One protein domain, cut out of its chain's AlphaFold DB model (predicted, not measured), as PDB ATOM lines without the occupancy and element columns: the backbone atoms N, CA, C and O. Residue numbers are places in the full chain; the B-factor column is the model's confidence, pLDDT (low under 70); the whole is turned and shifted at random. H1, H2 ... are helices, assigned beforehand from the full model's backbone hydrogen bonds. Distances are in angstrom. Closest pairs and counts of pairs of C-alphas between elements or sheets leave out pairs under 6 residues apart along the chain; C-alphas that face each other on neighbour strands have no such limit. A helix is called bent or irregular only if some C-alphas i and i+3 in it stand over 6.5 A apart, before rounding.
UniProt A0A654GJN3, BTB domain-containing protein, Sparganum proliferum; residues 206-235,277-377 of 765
ATOM      1  N   SER A 206       2.598 -23.836  60.980       65.19
ATOM      2  CA  SER A 206       3.885 -23.200  61.300       65.19
ATOM      3  C   SER A 206       5.098 -24.134  61.176       65.19
ATOM      4  O   SER A 206       6.209 -23.645  60.984       65.19
ATOM      5  N   SER A 207       4.902 -25.456  61.234       71.69
ATOM      6  CA  SER A 207       5.979 -26.445  61.060       71.69
ATOM      7  C   SER A 207       6.404 -26.652  59.603       71.69
ATOM      8  O   SER A 207       7.506 -27.135  59.339       71.69
ATOM      9  N   TYR A 208       5.565 -26.259  58.638       79.69
ATOM     10  CA  TYR A 208       5.753 -26.645  57.241       79.69
ATOM     11  C   TYR A 208       6.995 -25.998  56.605       79.69
ATOM     12  O   TYR A 208       7.673 -26.648  55.813       79.69
ATOM     13  N   ALA A 209       7.337 -24.751  56.952       80.44
ATOM     14  CA  ALA A 209       8.474 -24.042  56.348       80.44
ATOM     15  C   ALA A 209       9.864 -24.596  56.751       80.44
ATOM     16  O   ALA A 209      10.669 -24.863  55.852       80.44
ATOM     17  N   PRO A 210      10.177 -24.837  58.042       81.12
ATOM     18  CA  PRO A 210      11.414 -25.515  58.442       81.12
ATOM     19  C   PRO A 210      11.526 -26.927  57.864       81.12
ATOM     20  O   PRO A 210      12.582 -27.299  57.360       81.12
ATOM     21  N   ILE A 211      10.436 -27.698  57.890       84.50
ATOM     22  CA  ILE A 211      10.411 -29.077  57.391       84.50
ATOM     23  C   ILE A 211      10.663 -29.112  55.873       84.50
ATOM     24  O   ILE A 211      11.554 -29.831  55.414       84.50
ATOM     25  N   ALA A 212       9.977 -28.262  55.099       86.75
ATOM     26  CA  ALA A 212      10.248 -28.064  53.674       86.75
ATOM     27  C   ALA A 212      11.707 -27.644  53.415       86.75
ATOM     28  O   ALA A 212      12.322 -28.104  52.453       86.75
ATOM     29  N   THR A 213      12.290 -26.828  54.301       87.81
ATOM     30  CA  THR A 213      13.698 -26.404  54.229       87.81
ATOM     31  C   THR A 213      14.674 -27.555  54.461       87.81
ATOM     32  O   THR A 213      15.651 -27.668  53.720       87.81
ATOM     33  N   ILE A 214      14.408 -28.459  55.410       89.25
ATOM     34  CA  ILE A 214      15.246 -29.651  55.611       89.25
ATOM     35  C   ILE A 214      15.192 -30.564  54.381       89.25
ATOM     36  O   ILE A 214      16.247 -30.961  53.885       89.25
ATOM     37  N   VAL A 215      13.996 -30.861  53.854       90.62
ATOM     38  CA  VAL A 215      13.842 -31.741  52.681       90.62
ATOM     39  C   VAL A 215      14.491 -31.136  51.435       90.62
ATOM     40  O   VAL A 215      15.266 -31.814  50.762       90.62
ATOM     41  N   ALA A 216      14.255 -29.852  51.151       90.06
ATOM     42  CA  ALA A 216      14.858 -29.172  50.007       90.06
ATOM     43  C   ALA A 216      16.396 -29.189  50.059       90.06
ATOM     44  O   ALA A 216      17.033 -29.515  49.055       90.06
ATOM     45  N   LEU A 217      16.992 -28.891  51.222       88.19
ATOM     46  CA  LEU A 217      18.447 -28.897  51.419       88.19
ATOM     47  C   LEU A 217      19.052 -30.310  51.370       88.19
ATOM     48  O   LEU A 217      20.158 -30.475  50.856       88.19
ATOM     49  N   ASN A 218      18.347 -31.323  51.882       90.31
ATOM     50  CA  ASN A 218      18.761 -32.725  51.793       90.31
ATOM     51  C   ASN A 218      18.803 -33.191  50.328       90.31
ATOM     52  O   ASN A 218      19.834 -33.677  49.856       90.31
ATOM     53  N   LEU A 219      17.721 -32.944  49.581       89.50
ATOM     54  CA  LEU A 219      17.634 -33.265  48.158       89.50
ATOM     55  C   LEU A 219      18.693 -32.513  47.336       89.50
ATOM     56  O   LEU A 219      19.422 -33.150  46.579       89.50
ATOM     57  N   GLN A 220      18.901 -31.210  47.562       88.31
ATOM     58  CA  GLN A 220      19.915 -30.436  46.826       88.31
ATOM     59  C   GLN A 220      21.341 -30.989  46.994       88.31
ATOM     60  O   GLN A 220      22.154 -30.938  46.072       88.31
ATOM     61  N   ARG A 221      21.674 -31.536  48.171       84.75
ATOM     62  CA  ARG A 221      22.991 -32.153  48.414       84.75
ATOM     63  C   ARG A 221      23.159 -33.438  47.604       84.75
ATOM     64  O   ARG A 221      24.216 -33.634  47.006       84.75
ATOM     65  N   LYS A 222      22.113 -34.269  47.538       86.00
ATOM     66  CA  LYS A 222      22.063 -35.484  46.706       86.00
ATOM     67  C   LYS A 222      22.178 -35.163  45.219       86.00
ATOM     68  O   LYS A 222      22.966 -35.804  44.528       86.00
ATOM     69  N   PHE A 223      21.459 -34.137  44.757       86.50
ATOM     70  CA  PHE A 223      21.500 -33.668  43.371       86.50
ATOM     71  C   PHE A 223      22.930 -33.298  42.974       86.50
ATOM     72  O   PHE A 223      23.512 -33.908  42.076       86.50
ATOM     73  N   LYS A 224      23.536 -32.361  43.714       83.31
ATOM     74  CA  LYS A 224      24.883 -31.853  43.433       83.31
ATOM     75  C   LYS A 224      25.938 -32.947  43.433       83.31
ATOM     76  O   LYS A 224      26.806 -32.930  42.571       83.31
ATOM     77  N   HIS A 225      25.856 -33.915  44.346       80.19
ATOM     78  CA  HIS A 225      26.789 -35.041  44.383       80.19
ATOM     79  C   HIS A 225      26.684 -35.942  43.143       80.19
ATOM     80  O   HIS A 225      27.707 -36.267  42.542       80.19
ATOM     81  N   LEU A 226      25.467 -36.322  42.728       78.25
ATOM     82  CA  LEU A 226      25.283 -37.177  41.551       78.25
ATOM     83  C   LEU A 226      25.639 -36.459  40.242       78.25
ATOM     84  O   LEU A 226      26.291 -37.069  39.395       78.25
ATOM     85  N   LEU A 227      25.319 -35.167  40.096       79.50
ATOM     86  CA  LEU A 227      25.749 -34.382  38.930       79.50
ATOM     87  C   LEU A 227      27.279 -34.210  38.893       79.50
ATOM     88  O   LEU A 227      27.886 -34.400  37.840       79.50
ATOM     89  N   HIS A 228      27.943 -33.947  40.029       73.75
ATOM     90  CA  HIS A 228      29.414 -33.903  40.069       73.75
ATOM     91  C   HIS A 228      30.046 -35.252  39.698       73.75
ATOM     92  O   HIS A 228      31.057 -35.284  38.996       73.75
ATOM     93  N   ALA A 229      29.449 -36.364  40.140       72.94
ATOM     94  CA  ALA A 229      29.912 -37.709  39.809       72.94
ATOM     95  C   ALA A 229      29.725 -38.051  38.318       72.94
ATOM     96  O   ALA A 229      30.550 -38.770  37.755       72.94
ATOM     97  N   GLN A 230      28.686 -37.524  37.662       69.06
ATOM     98  CA  GLN A 230      28.503 -37.639  36.210       69.06
ATOM     99  C   GLN A 230      29.526 -36.790  35.441       69.06
ATOM    100  O   GLN A 230      30.207 -37.310  34.559       69.06
ATOM    101  N   ASN A 231      29.707 -35.524  35.824       63.97
ATOM    102  CA  ASN A 231      30.647 -34.615  35.159       63.97
ATOM    103  C   ASN A 231      32.107 -35.091  35.284       63.97
ATOM    104  O   ASN A 231      32.847 -35.063  34.303       63.97
ATOM    105  N   SER A 232      32.499 -35.606  36.456       59.28
ATOM    106  CA  SER A 232      33.827 -36.199  36.682       59.28
ATOM    107  C   SER A 232      34.084 -37.414  35.775       59.28
ATOM    108  O   SER A 232      35.138 -37.519  35.151       59.28
ATOM    109  N   LYS A 233      33.083 -38.293  35.604       55.47
ATOM    110  CA  LYS A 233      33.178 -39.440  34.684       55.47
ATOM    111  C   LYS A 233      33.288 -39.013  33.220       55.47
ATOM    112  O   LYS A 233      34.054 -39.621  32.481       55.47
ATOM    113  N   HIS A 234      32.586 -37.959  32.800       48.75
ATOM    114  CA  HIS A 234      32.715 -37.442  31.434       48.75
ATOM    115  C   HIS A 234      34.092 -36.822  31.147       48.75
ATOM    116  O   HIS A 234      34.596 -36.999  30.044       48.75
ATOM    117  N   GLN A 235      34.736 -36.180  32.127       43.59
ATOM    118  CA  GLN A 235      36.102 -35.653  31.973       43.59
ATOM    119  C   GLN A 235      37.182 -36.751  31.944       43.59
ATOM    120  O   GLN A 235      38.241 -36.550  31.360       43.59
ATOM    121  N   VAL A 277      32.842 -24.240  58.290       58.22
ATOM    122  CA  VAL A 277      33.742 -25.250  58.882       58.22
ATOM    123  C   VAL A 277      32.947 -26.341  59.603       58.22
ATOM    124  O   VAL A 277      33.024 -27.495  59.190       58.22
ATOM    125  N   GLU A 278      32.047 -25.970  60.528       61.50
ATOM    126  CA  GLU A 278      31.167 -26.909  61.255       61.50
ATOM    127  C   GLU A 278      30.370 -27.834  60.296       61.50
ATOM    128  O   GLU A 278      30.023 -28.964  60.642       61.50
ATOM    129  N   THR A 279      30.079 -27.378  59.067       65.50
ATOM    130  CA  THR A 279      29.345 -28.163  58.051       65.50
ATOM    131  C   THR A 279      30.242 -28.978  57.117       65.50
ATOM    132  O   THR A 279      29.746 -29.894  56.461       65.50
ATOM    133  N   GLY A 280      31.542 -28.681  57.070       68.00
ATOM    134  CA  GLY A 280      32.565 -29.563  56.514       68.00
ATOM    135  C   GLY A 280      32.838 -30.729  57.460       68.00
ATOM    136  O   GLY A 280      32.730 -31.883  57.048       68.00
ATOM    137  N   ASP A 281      33.059 -30.436  58.743       72.38
ATOM    138  CA  ASP A 281      33.324 -31.434  59.786       72.38
ATOM    139  C   ASP A 281      32.175 -32.441  59.909       72.38
ATOM    140  O   ASP A 281      32.382 -33.654  59.858       72.38
ATOM    141  N   LEU A 282      30.930 -31.956  59.976       79.50
ATOM    142  CA  LEU A 282      29.753 -32.826  60.020       79.50
ATOM    143  C   LEU A 282      29.581 -33.651  58.725       79.50
ATOM    144  O   LEU A 282      29.105 -34.782  58.796       79.50
ATOM    145  N   ARG A 283      30.024 -33.163  57.557       76.62
ATOM    146  CA  ARG A 283      30.052 -33.972  56.322       76.62
ATOM    147  C   ARG A 283      31.118 -35.073  56.382       76.62
ATOM    148  O   ARG A 283      30.860 -36.170  55.896       76.62
ATOM    149  N   LEU A 284      32.283 -34.809  56.979       73.44
ATOM    150  CA  LEU A 284      33.337 -35.811  57.182       73.44
ATOM    151  C   LEU A 284      32.914 -36.888  58.194       73.44
ATOM    152  O   LEU A 284      33.186 -38.066  57.980       73.44
ATOM    153  N   LEU A 285      32.207 -36.506  59.262       78.69
ATOM    154  CA  LEU A 285      31.710 -37.433  60.288       78.69
ATOM    155  C   LEU A 285      30.563 -38.334  59.798       78.69
ATOM    156  O   LEU A 285      30.405 -39.445  60.302       78.69
ATOM    157  N   LEU A 286      29.773 -37.880  58.821       81.56
ATOM    158  CA  LEU A 286      28.649 -38.625  58.231       81.56
ATOM    159  C   LEU A 286      29.015 -39.377  56.937       81.56
ATOM    160  O   LEU A 286      28.128 -39.910  56.277       81.56
ATOM    161  N   LYS A 287      30.302 -39.433  56.563       74.00
ATOM    162  CA  LYS A 287      30.777 -40.040  55.303       74.00
ATOM    163  C   LYS A 287      30.401 -41.523  55.129       74.00
ATOM    164  O   LYS A 287      30.273 -41.972  53.996       74.00
ATOM    165  N   ASP A 288      30.270 -42.262  56.235       66.50
ATOM    166  CA  ASP A 288      30.049 -43.717  56.253       66.50
ATOM    167  C   ASP A 288      28.547 -44.079  56.277       66.50
ATOM    168  O   ASP A 288      28.183 -45.254  56.264       66.50
ATOM    169  N   ILE A 289      27.664 -43.076  56.307       71.38
ATOM    170  CA  ILE A 289      26.220 -43.237  56.109       71.38
ATOM    171  C   ILE A 289      25.931 -43.216  54.606       71.38
ATOM    172  O   ILE A 289      26.426 -42.340  53.899       71.38
ATOM    173  N   GLU A 290      25.111 -44.158  54.125       60.28
ATOM    174  CA  GLU A 290      24.841 -44.366  52.695       60.28
ATOM    175  C   GLU A 290      24.455 -43.079  51.950       60.28
ATOM    176  O   GLU A 290      23.312 -42.612  51.980       60.28
ATOM    177  N   PHE A 291      25.412 -42.534  51.199       61.44
ATOM    178  CA  PHE A 291      25.117 -41.524  50.201       61.44
ATOM    179  C   PHE A 291      24.581 -42.213  48.944       61.44
ATOM    180  O   PHE A 291      25.236 -43.092  48.385       61.44
ATOM    181  N   ILE A 292      23.395 -41.803  48.486       63.78
ATOM    182  CA  ILE A 292      22.674 -42.450  47.382       63.78
ATOM    183  C   ILE A 292      23.558 -42.567  46.126       63.78
ATOM    184  O   ILE A 292      23.857 -41.570  45.467       63.78
ATOM    185  N   GLY A 293      23.958 -43.799  45.793       61.16
ATOM    186  CA  GLY A 293      24.948 -44.085  44.748       61.16
ATOM    187  C   GLY A 293      24.409 -44.190  43.316       61.16
ATOM    188  O   GLY A 293      25.203 -44.193  42.376       61.16
ATOM    189  N   ASN A 294      23.087 -44.267  43.119       74.94
ATOM    190  CA  ASN A 294      22.462 -44.373  41.795       74.94
ATOM    191  C   ASN A 294      21.244 -43.441  41.641       74.94
ATOM    192  O   ASN A 294      20.510 -43.184  42.595       74.94
ATOM    193  N   LYS A 295      21.004 -42.994  40.402       80.12
ATOM    194  CA  LYS A 295      19.907 -42.111  39.994       80.12
ATOM    195  C   LYS A 295      18.531 -42.661  40.379       80.12
ATOM    196  O   LYS A 295      17.725 -41.916  40.924       80.12
ATOM    197  N   ASP A 296      18.272 -43.951  40.157       80.12
ATOM    198  CA  ASP A 296      16.963 -44.557  40.444       80.12
ATOM    199  C   ASP A 296      16.608 -44.511  41.937       80.12
ATOM    200  O   ASP A 296      15.486 -44.165  42.297       80.12
ATOM    201  N   ALA A 297      17.587 -44.772  42.810       81.19
ATOM    202  CA  ALA A 297      17.413 -44.691  44.258       81.19
ATOM    203  C   ALA A 297      17.185 -43.243  44.731       81.19
ATOM    204  O   ALA A 297      16.433 -43.015  45.679       81.19
ATOM    205  N   LEU A 298      17.761 -42.248  44.041       84.31
ATOM    206  CA  LEU A 298      17.445 -40.846  44.307       84.31
ATOM    207  C   LEU A 298      16.018 -40.502  43.868       84.31
ATOM    208  O   LEU A 298      15.312 -39.836  44.615       84.31
ATOM    209  N   VAL A 299      15.566 -40.960  42.698       84.06
ATOM    210  CA  VAL A 299      14.181 -40.723  42.256       84.06
ATOM    211  C   VAL A 299      13.188 -41.369  43.231       84.06
ATOM    212  O   VAL A 299      12.199 -40.733  43.585       84.06
ATOM    213  N   SER A 300      13.482 -42.563  43.761       85.38
ATOM    214  CA  SER A 300      12.691 -43.182  44.838       85.38
ATOM    215  C   SER A 300      12.685 -42.351  46.130       85.38
ATOM    216  O   SER A 300      11.620 -42.112  46.692       85.38
ATOM    217  N   SER A 301      13.847 -41.848  46.561       86.25
ATOM    218  CA  SER A 301      13.990 -40.928  47.704       86.25
ATOM    219  C   SER A 301      13.191 -39.628  47.509       86.25
ATOM    220  O   SER A 301      12.513 -39.163  48.425       86.25
ATOM    221  N   MET A 302      13.200 -39.063  46.297       87.50
ATOM    222  CA  MET A 302      12.402 -37.890  45.923       87.50
ATOM    223  C   MET A 302      10.900 -38.196  45.934       87.50
ATOM    224  O   MET A 302      10.134 -37.388  46.452       87.50
ATOM    225  N   ASP A 303      10.468 -39.340  45.391       88.50
ATOM    226  CA  ASP A 303       9.069 -39.783  45.437       88.50
ATOM    227  C   ASP A 303       8.579 -39.942  46.882       88.50
ATOM    228  O   ASP A 303       7.485 -39.475  47.201       88.50
ATOM    229  N   GLU A 304       9.368 -40.558  47.765       88.88
ATOM    230  CA  GLU A 304       8.983 -40.799  49.159       88.88
ATOM    231  C   GLU A 304       8.948 -39.498  49.980       88.88
ATOM    232  O   GLU A 304       7.926 -39.183  50.593       88.88
ATOM    233  N   LEU A 305      10.011 -38.685  49.923       89.94
ATOM    234  CA  LEU A 305      10.107 -37.423  50.667       89.94
ATOM    235  C   LEU A 305       9.102 -36.363  50.192       89.94
ATOM    236  O   LEU A 305       8.531 -35.658  51.023       89.94
ATOM    237  N   LEU A 306       8.858 -36.243  48.880       88.69
ATOM    238  CA  LEU A 306       7.878 -35.287  48.348       88.69
ATOM    239  C   LEU A 306       6.431 -35.778  48.510       88.69
ATOM    240  O   LEU A 306       5.550 -34.940  48.667       88.69
ATOM    241  N   SER A 307       6.175 -37.094  48.538       87.06
ATOM    242  CA  SER A 307       4.839 -37.630  48.874       87.06
ATOM    243  C   SER A 307       4.511 -37.530  50.367       87.06
ATOM    244  O   SER A 307       3.340 -37.568  50.733       87.06
ATOM    245  N   ALA A 308       5.525 -37.434  51.233       86.81
ATOM    246  CA  ALA A 308       5.356 -37.245  52.674       86.81
ATOM    247  C   ALA A 308       5.172 -35.769  53.085       86.81
ATOM    248  O   ALA A 308       4.799 -35.502  54.224       86.81
ATOM    249  N   LEU A 309       5.428 -34.811  52.187       85.38
ATOM    250  CA  LEU A 309       5.221 -33.379  52.416       85.38
ATOM    251  C   LEU A 309       3.769 -32.961  52.092       85.38
ATOM    252  O   LEU A 309       3.277 -33.301  51.016       85.38
ATOM    253  N   PRO A 310       3.101 -32.163  52.950       78.25
ATOM    254  CA  PRO A 310       1.815 -31.538  52.641       78.25
ATOM    255  C   PRO A 310       1.846 -30.701  51.353       78.25
ATOM    256  O   PRO A 310       2.867 -30.100  50.998       78.25
ATOM    257  N   GLN A 311       0.705 -30.599  50.670       73.69
ATOM    258  CA  GLN A 311       0.590 -29.825  49.428       73.69
ATOM    259  C   GLN A 311       0.738 -28.310  49.686       73.69
ATOM    260  O   GLN A 311       1.201 -27.558  48.826       73.69
ATOM    261  N   GLU A 312       0.450 -27.886  50.914       72.12
ATOM    262  CA  GLU A 312       0.592 -26.536  51.459       72.12
ATOM    263  C   GLU A 312       2.034 -26.220  51.909       72.12
ATOM    264  O   GLU A 312       2.313 -25.106  52.358       72.12
ATOM    265  N   ALA A 313       2.964 -27.183  51.827       78.31
ATOM    266  CA  ALA A 313       4.352 -26.973  52.223       78.31
ATOM    267  C   ALA A 313       5.011 -25.882  51.346       78.31
ATOM    268  O   ALA A 313       5.016 -26.006  50.117       78.31
ATOM    269  N   PRO A 314       5.601 -24.820  51.932       78.31
ATOM    270  CA  PRO A 314       5.936 -23.576  51.225       78.31
ATOM    271  C   PRO A 314       7.239 -23.639  50.395       78.31
ATOM    272  O   PRO A 314       8.006 -22.677  50.352       78.31
ATOM    273  N   LEU A 315       7.474 -24.754  49.693       80.69
ATOM    274  CA  LEU A 315       8.685 -25.059  48.916       80.69
ATOM    275  C   LEU A 315       9.073 -23.954  47.916       80.69
ATOM    276  O   LEU A 315      10.266 -23.713  47.731       80.69
ATOM    277  N   LYS A 316       8.099 -23.217  47.352       76.44
ATOM    278  CA  LYS A 316       8.318 -22.029  46.495       76.44
ATOM    279  C   LYS A 316       9.299 -21.017  47.111       76.44
ATOM    280  O   LYS A 316      10.094 -20.418  46.394       76.44
ATOM    281  N   TYR A 317       9.250 -20.807  48.425       79.12
ATOM    282  CA  TYR A 317      10.098 -19.824  49.113       79.12
ATOM    283  C   TYR A 317      11.433 -20.414  49.594       79.12
ATOM    284  O   TYR A 317      12.289 -19.683  50.086       79.12
ATOM    285  N   THR A 318      11.613 -21.727  49.435       79.81
ATOM    286  CA  THR A 318      12.761 -22.498  49.917       79.81
ATOM    287  C   THR A 318      13.719 -22.887  48.787       79.81
ATOM    288  O   THR A 318      14.933 -22.824  48.977       79.81
ATOM    289  N   VAL A 319      13.207 -23.316  47.628       86.94
ATOM    290  CA  VAL A 319      14.041 -23.839  46.531       86.94
ATOM    291  C   VAL A 319      14.572 -22.728  45.608       86.94
ATOM    292  O   VAL A 319      14.013 -21.629  45.518       86.94
ATOM    293  N   SER A 320      15.682 -23.010  44.917       88.44
ATOM    294  CA  SER A 320      16.267 -22.136  43.890       88.44
ATOM    295  C   SER A 320      15.921 -22.607  42.472       88.44
ATOM    296  O   SER A 320      15.463 -23.730  42.274       88.44
ATOM    297  N   VAL A 321      16.195 -21.764  41.473       88.25
ATOM    298  CA  VAL A 321      16.095 -22.144  40.053       88.25
ATOM    299  C   VAL A 321      17.026 -23.324  39.740       88.25
ATOM    300  O   VAL A 321      16.622 -24.259  39.055       88.25
ATOM    301  N   ASP A 322      18.228 -23.358  40.328       86.88
ATOM    302  CA  ASP A 322      19.143 -24.507  40.220       86.88
ATOM    303  C   ASP A 322      18.550 -25.791  40.781       86.88
ATOM    304  O   ASP A 322      18.660 -26.827  40.141       86.88
ATOM    305  N   TRP A 323      17.860 -25.725  41.925       91.44
ATOM    306  CA  TRP A 323      17.173 -26.885  42.492       91.44
ATOM    307  C   TRP A 323      16.138 -27.454  41.511       91.44
ATOM    308  O   TRP A 323      16.075 -28.666  41.326       91.44
ATOM    309  N   CYS A 324      15.367 -26.589  40.840       90.19
ATOM    310  CA  CYS A 324      14.414 -26.998  39.805       90.19
ATOM    311  C   CYS A 324      15.112 -27.616  38.581       90.19
ATOM    312  O   CYS A 324      14.714 -28.700  38.156       90.19
ATOM    313  N   LYS A 325      16.167 -26.985  38.041       88.94
ATOM    314  CA  LYS A 325      16.955 -27.524  36.911       88.94
ATOM    315  C   LYS A 325      17.546 -28.899  37.244       88.94
ATOM    316  O   LYS A 325      17.311 -29.861  36.513       88.94
ATOM    317  N   GLU A 326      18.243 -29.003  38.377       88.75
ATOM    318  CA  GLU A 326      18.842 -30.238  38.896       88.75
ATOM    319  C   GLU A 326      17.774 -31.348  39.043       88.75
ATOM    320  O   GLU A 326      17.947 -32.454  38.529       88.75
ATOM    321  N   ALA A 327      16.630 -31.048  39.672       88.25
ATOM    322  CA  ALA A 327      15.539 -32.005  39.880       88.25
ATOM    323  C   ALA A 327      14.852 -32.459  38.575       88.25
ATOM    324  O   ALA A 327      14.444 -33.620  38.454       88.25
ATOM    325  N   LEU A 328      14.718 -31.572  37.585       88.50
ATOM    326  CA  LEU A 328      14.115 -31.897  36.289       88.50
ATOM    327  C   LEU A 328      15.041 -32.778  35.443       88.50
ATOM    328  O   LEU A 328      14.609 -33.835  34.983       88.50
ATOM    329  N   GLN A 329      16.331 -32.443  35.344       85.50
ATOM    330  CA  GLN A 329      17.346 -33.284  34.685       85.50
ATOM    331  C   GLN A 329      17.452 -34.680  35.338       85.50
ATOM    332  O   GLN A 329      17.647 -35.711  34.674       85.50
ATOM    333  N   LEU A 330      17.253 -34.751  36.657       80.50
ATOM    334  CA  LEU A 330      17.218 -36.012  37.394       80.50
ATOM    335  C   LEU A 330      15.905 -36.802  37.227       80.50
ATOM    336  O   LEU A 330      15.937 -38.021  37.372       80.50
ATOM    337  N   THR A 331      14.789 -36.182  36.833       80.94
ATOM    338  CA  THR A 331      13.509 -36.882  36.583       80.94
ATOM    339  C   THR A 331      13.180 -37.112  35.100       80.94
ATOM    340  O   THR A 331      12.280 -37.891  34.800       80.94
ATOM    341  N   ASP A 332      13.922 -36.510  34.164       73.12
ATOM    342  CA  ASP A 332      13.694 -36.605  32.705       73.12
ATOM    343  C   ASP A 332      13.866 -38.028  32.125       73.12
ATOM    344  O   ASP A 332      13.366 -38.350  31.045       73.12
ATOM    345  N   SER A 333      14.558 -38.930  32.830       58.75
ATOM    346  CA  SER A 333      14.863 -40.278  32.333       58.75
ATOM    347  C   SER A 333      13.686 -41.259  32.444       58.75
ATOM    348  O   SER A 333      13.661 -42.132  33.308       58.75
ATOM    349  N   ARG A 334      12.764 -41.161  31.478       54.22
ATOM    350  CA  ARG A 334      11.854 -42.226  31.003       54.22
ATOM    351  C   ARG A 334      11.021 -42.968  32.068       54.22
ATOM    352  O   ARG A 334      11.098 -44.192  32.166       54.22
ATOM    353  N   LYS A 335      10.102 -42.271  32.744       48.19
ATOM    354  CA  LYS A 335       8.855 -42.863  33.282       48.19
ATOM    355  C   LYS A 335       7.764 -41.796  33.400       48.19
ATOM    356  O   LYS A 335       7.883 -40.873  34.199       48.19
ATOM    357  N   LYS A 336       6.676 -41.935  32.631       45.81
ATOM    358  CA  LYS A 336       5.446 -41.160  32.872       45.81
ATOM    359  C   LYS A 336       4.887 -41.557  34.245       45.81
ATOM    360  O   LYS A 336       4.735 -42.750  34.497       45.81
ATOM    361  N   GLY A 337       4.554 -40.583  35.093       53.06
ATOM    362  CA  GLY A 337       3.816 -40.822  36.344       53.06
ATOM    363  C   GLY A 337       4.633 -40.986  37.635       53.06
ATOM    364  O   GLY A 337       4.071 -41.452  38.623       53.06
ATOM    365  N   GLY A 338       5.914 -40.595  37.678       64.12
ATOM    366  CA  GLY A 338       6.599 -40.379  38.964       64.12
ATOM    367  C   GLY A 338       5.946 -39.215  39.722       64.12
ATOM    368  O   GLY A 338       5.831 -38.122  39.163       64.12
ATOM    369  N   ARG A 339       5.504 -39.429  40.968       70.88
ATOM    370  CA  ARG A 339       4.735 -38.431  41.747       70.88
ATOM    371  C   ARG A 339       5.580 -37.197  42.058       70.88
ATOM    372  O   ARG A 339       5.091 -36.071  41.965       70.88
ATOM    373  N   CYS A 340       6.866 -37.411  42.329       83.88
ATOM    374  CA  CYS A 340       7.869 -36.366  42.453       83.88
ATOM    375  C   CYS A 340       7.901 -35.440  41.231       83.88
ATOM    376  O   CYS A 340       7.921 -34.229  41.423       83.88
ATOM    377  N   ARG A 341       7.857 -35.958  39.991       86.56
ATOM    378  CA  ARG A 341       7.965 -35.112  38.790       86.56
ATOM    379  C   ARG A 341       6.786 -34.152  38.677       86.56
ATOM    380  O   ARG A 341       7.029 -32.967  38.491       86.56
ATOM    381  N   THR A 342       5.547 -34.610  38.874       85.38
ATOM    382  CA  THR A 342       4.371 -33.716  38.905       85.38
ATOM    383  C   THR A 342       4.559 -32.604  39.937       85.38
ATOM    384  O   THR A 342       4.425 -31.427  39.612       85.38
ATOM    385  N   ARG A 343       4.987 -32.956  41.157       84.75
ATOM    386  CA  ARG A 343       5.214 -31.987  42.235       84.75
ATOM    387  C   ARG A 343       6.368 -31.013  41.945       84.75
ATOM    388  O   ARG A 343       6.289 -29.842  42.300       84.75
ATOM    389  N   ILE A 344       7.424 -31.462  41.268       89.12
ATOM    390  CA  ILE A 344       8.549 -30.621  40.824       89.12
ATOM    391  C   ILE A 344       8.112 -29.673  39.700       89.12
ATOM    392  O   ILE A 344       8.516 -28.510  39.706       89.12
ATOM    393  N   LEU A 345       7.266 -30.129  38.770       88.75
ATOM    394  CA  LEU A 345       6.689 -29.295  37.711       88.75
ATOM    395  C   LEU A 345       5.792 -28.196  38.302       88.75
ATOM    396  O   LEU A 345       5.968 -27.040  37.935       88.75
ATOM    397  N   GLU A 346       4.927 -28.512  39.276       85.56
ATOM    398  CA  GLU A 346       4.144 -27.519  40.038       85.56
ATOM    399  C   GLU A 346       5.042 -26.454  40.697       85.56
ATOM    400  O   GLU A 346       4.843 -25.253  40.512       85.56
ATOM    401  N   ILE A 347       6.064 -26.883  41.447       86.62
ATOM    402  CA  ILE A 347       6.986 -25.975  42.149       86.62
ATOM    403  C   ILE A 347       7.769 -25.108  41.150       86.62
ATOM    404  O   ILE A 347       7.989 -23.923  41.400       86.62
ATOM    405  N   THR A 348       8.153 -25.669  40.001       89.38
ATOM    406  CA  THR A 348       8.864 -24.942  38.940       89.38
ATOM    407  C   THR A 348       7.949 -23.942  38.231       89.38
ATOM    408  O   THR A 348       8.350 -22.801  38.013       89.38
ATOM    409  N   ALA A 349       6.698 -24.317  37.950       87.50
ATOM    410  CA  ALA A 349       5.671 -23.440  37.391       87.50
ATOM    411  C   ALA A 349       5.422 -22.215  38.291       87.50
ATOM    412  O   ALA A 349       5.419 -21.074  37.824       87.50
ATOM    413  N   MET A 350       5.362 -22.433  39.610       81.88
ATOM    414  CA  MET A 350       5.306 -21.371  40.621       81.88
ATOM    415  C   MET A 350       6.542 -20.449  40.658       81.88
ATOM    416  O   MET A 350       6.490 -19.420  41.342       81.88
ATOM    417  N   LEU A 351       7.644 -20.801  39.989       85.44
ATOM    418  CA  LEU A 351       8.942 -20.118  40.037       85.44
ATOM    419  C   LEU A 351       9.419 -19.563  38.686       85.44
ATOM    420  O   LEU A 351      10.470 -18.922  38.663       85.44
ATOM    421  N   LEU A 352       8.657 -19.740  37.600       87.19
ATOM    422  CA  LEU A 352       9.016 -19.309  36.236       87.19
ATOM    423  C   LEU A 352       9.510 -17.855  36.147       87.19
ATOM    424  O   LEU A 352      10.474 -17.586  35.441       87.19
ATOM    425  N   GLU A 353       8.923 -16.929  36.909       84.31
ATOM    426  CA  GLU A 353       9.322 -15.507  36.947       84.31
ATOM    427  C   GLU A 353      10.773 -15.254  37.407       84.31
ATOM    428  O   GLU A 353      11.261 -14.131  37.307       84.31
ATOM    429  N   ARG A 354      11.459 -16.274  37.946       86.00
ATOM    430  CA  ARG A 354      12.850 -16.203  38.420       86.00
ATOM    431  C   ARG A 354      13.859 -16.827  37.449       86.00
ATOM    432  O   ARG A 354      15.051 -16.738  37.727       86.00
ATOM    433  N   PHE A 355      13.410 -17.466  36.366       88.88
ATOM    434  CA  PHE A 355      14.286 -18.092  35.371       88.88
ATOM    435  C   PHE A 355      14.882 -17.046  34.418       88.88
ATOM    436  O   PHE A 355      14.177 -16.171  33.913       88.88
ATOM    437  N   SER A 356      16.181 -17.162  34.147       88.69
ATOM    438  CA  SER A 356      16.880 -16.435  33.083       88.69
ATOM    439  C   SER A 356      16.794 -17.168  31.736       88.69
ATOM    440  O   SER A 356      16.366 -18.320  31.660       88.69
ATOM    441  N   VAL A 357      17.241 -16.512  30.658       87.38
ATOM    442  CA  VAL A 357      17.349 -17.127  29.320       87.38
ATOM    443  C   VAL A 357      18.242 -18.372  29.361       87.38
ATOM    444  O   VAL A 357      17.869 -19.418  28.832       87.38
ATOM    445  N   ASP A 358      19.386 -18.281  30.042       86.62
ATOM    446  CA  ASP A 358      20.339 -19.386  30.167       86.62
ATOM    447  C   ASP A 358      19.758 -20.555  30.976       86.62
ATOM    448  O   ASP A 358      20.008 -21.713  30.645       86.62
ATOM    449  N   ASP A 359      18.910 -20.286  31.979       88.56
ATOM    450  CA  ASP A 359      18.207 -21.341  32.719       88.56
ATOM    451  C   ASP A 359      17.267 -22.146  31.811       88.56
ATOM    452  O   ASP A 359      17.279 -23.378  31.868       88.56
ATOM    453  N   PHE A 360      16.489 -21.479  30.947       87.38
ATOM    454  CA  PHE A 360      15.611 -22.161  29.989       87.38
ATOM    455  C   PHE A 360      16.397 -22.999  28.976       87.38
ATOM    456  O   PHE A 360      15.978 -24.111  28.667       87.38
ATOM    457  N   ILE A 361      17.562 -22.525  28.515       85.62
ATOM    458  CA  ILE A 361      18.431 -23.264  27.579       85.62
ATOM    459  C   ILE A 361      18.923 -24.602  28.178       85.62
ATOM    460  O   ILE A 361      19.197 -25.539  27.432       85.62
ATOM    461  N   THR A 362      18.968 -24.751  29.509       86.25
ATOM    462  CA  THR A 362      19.314 -26.035  30.166       86.25
ATOM    463  C   THR A 362      18.166 -27.052  30.274       86.25
ATOM    464  O   THR A 362      18.371 -28.139  30.829       86.25
ATOM    465  N   LEU A 363      16.965 -26.722  29.780       87.25
ATOM    466  CA  LEU A 363      15.769 -27.570  29.820       87.25
ATOM    467  C   LEU A 363      15.358 -28.039  28.416       87.25
ATOM    468  O   LEU A 363      15.457 -27.296  27.438       87.25
ATOM    469  N   SER A 364      14.829 -29.264  28.315       86.56
ATOM    470  CA  SER A 364      14.297 -29.754  27.040       86.56
ATOM    471  C   SER A 364      12.990 -29.031  26.660       86.56
ATOM    472  O   SER A 364      12.209 -28.679  27.556       86.56
ATOM    473  N   PRO A 365      12.678 -28.884  25.355       85.19
ATOM    474  CA  PRO A 365      11.398 -28.330  24.902       85.19
ATOM    475  C   PRO A 365      10.183 -29.054  25.506       85.19
ATOM    476  O   PRO A 365       9.199 -28.425  25.892       85.19
ATOM    477  N   TYR A 366      10.269 -30.380  25.661       86.81
ATOM    478  CA  TYR A 366       9.222 -31.191  26.288       86.81
ATOM    479  C   TYR A 366       9.031 -30.848  27.770       86.81
ATOM    480  O   TYR A 366       7.897 -30.739  28.230       86.81
ATOM    481  N   THR A 367      10.125 -30.634  28.507       88.25
ATOM    482  CA  THR A 367      10.092 -30.267  29.929       88.25
ATOM    483  C   THR A 367       9.423 -28.903  30.126       88.25
ATOM    484  O   THR A 367       8.630 -28.743  31.050       88.25
ATOM    485  N   ILE A 368       9.664 -27.937  29.231       88.00
ATOM    486  CA  ILE A 368       9.014 -26.612  29.268       88.00
ATOM    487  C   ILE A 368       7.501 -26.727  29.028       88.00
ATOM    488  O   ILE A 368       6.722 -26.130  29.773       88.00
ATOM    489  N   ILE A 369       7.069 -27.549  28.063       86.50
ATOM    490  CA  ILE A 369       5.641 -27.829  27.837       86.50
ATOM    491  C   ILE A 369       5.006 -28.457  29.091       86.50
ATOM    492  O   ILE A 369       3.944 -28.011  29.521       86.50
ATOM    493  N   GLU A 370       5.658 -29.437  29.730       87.44
ATOM    494  CA  GLU A 370       5.155 -30.047  30.973       87.44
ATOM    495  C   GLU A 370       5.019 -29.032  32.128       87.44
ATOM    496  O   GLU A 370       4.051 -29.105  32.888       87.44
ATOM    497  N   ILE A 371       5.925 -28.048  32.242       88.25
ATOM    498  CA  ILE A 371       5.815 -26.964  33.237       88.25
ATOM    499  C   ILE A 371       4.611 -26.056  32.925       88.25
ATOM    500  O   ILE A 371       3.888 -25.657  33.840       88.25
ATOM    501  N   PHE A 372       4.353 -25.741  31.651       87.00
ATOM    502  CA  PHE A 372       3.209 -24.905  31.265       87.00
ATOM    503  C   PHE A 372       1.863 -25.609  31.477       87.00
ATOM    504  O   PHE A 372       0.921 -24.966  31.937       87.00
ATOM    505  N   GLU A 373       1.753 -26.916  31.224       84.75
ATOM    506  CA  GLU A 373       0.529 -27.662  31.554       84.75
ATOM    507  C   GLU A 373       0.307 -27.762  33.076       84.75
ATOM    508  O   GLU A 373      -0.821 -27.591  33.543       84.75
ATOM    509  N   ALA A 374       1.373 -27.931  33.872       84.38
ATOM    510  CA  ALA A 374       1.285 -27.875  35.335       84.38
ATOM    511  C   ALA A 374       0.816 -26.494  35.842       84.38
ATOM    512  O   ALA A 374      -0.000 -26.418  36.763       84.38
ATOM    513  N   GLN A 375       1.260 -25.403  35.205       84.12
ATOM    514  CA  GLN A 375       0.820 -24.040  35.527       84.12
ATOM    515  C   GLN A 375      -0.687 -23.835  35.280       84.12
ATOM    516  O   GLN A 375      -1.356 -23.227  36.116       84.12
ATOM    517  N   LYS A 376      -1.243 -24.369  34.178       80.00
ATOM    518  CA  LYS A 376      -2.700 -24.332  33.916       80.00
ATOM    519  C   LYS A 376      -3.471 -25.124  34.967       80.00
ATOM    520  O   LYS A 376      -4.426 -24.611  35.543       80.00
ATOM    521  N   ALA A 377      -3.036 -26.356  35.245       76.12
ATOM    522  CA  ALA A 377      -3.683 -27.229  36.222       76.12
ATOM    523  C   ALA A 377      -3.751 -26.579  37.615       76.12
ATOM    524  O   ALA A 377      -4.801 -26.613  38.256       76.12
TER     525      ALA A 377
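AT A GLANCE: This is residues 206 to 235 and 277 to 377 of the 765 residues of the protein "BTB domain-containing protein" of Sparganum proliferum (UniProt A0A654GJN3). A helical hairpin, H4 and H5, makes the middle of a compact helical body; the long H1 and its neighbour H3 pack on one side, and H7 crosses H5 on the other. Residues 277 to 290, with H2, and residues 230 to 235 of H1 stick out. The printed part has 131 residues with seven named helices, H1 to H7, and no named strand: all helix, compact, radius of gyration of the C-alphas 15.2 A, spans 45 by 44 by 28 A.

IN THESE COORDINATES: H1, residues 206 to 235, begins at C-alpha 206 (3.885, -23.200, 61.300) and is 45.3 A long; it is only just irregular, C-alphas 206 and 209 being 6.8 A apart. H2 is residues 277 to 285, H3 295 to 307 (18.1 A), H4 321 to 331 (15.4 A), H5 339 to 349 (15.6 A) and H6 357 to 361. H7, residues 365 to 377, 18.9 A, ends at C-alpha 377 (-3.683, -27.229, 36.222).

HOW THE PARTS SIT: H1 touches H3 with residues 215 to 226 alone, opposite ways at a shallow tilt of 10 degrees; their closest C-alphas, Val 215 and Leu 305, are 7.1 A apart. H4 and H5 touch as a hairpin at a shallow tilt of 30 degrees, closest C-alphas Cys 324 and Thr 348, 6.0 A. H7 touches H5 about perpendicular, at 84 degrees, with residues 370 to 375 alone, closest C-alphas Leu 345 and Ile 371, 5.1 A. H6 is close to but not clearly touching H4. H2 touches no helix. Every O i to N i+4 pair is within hydrogen-bond range in H2 to H7; in H1 25 of 26 are.

THE WHOLE: Residues 236 to 276 are not printed; C-alphas 235 and 277 are 28.9 A apart across the cut. The link H3 to H4 is long. Confidence is low, pLDDT under 70, at 22 residues, among them 230 to 235 and 333 to 338.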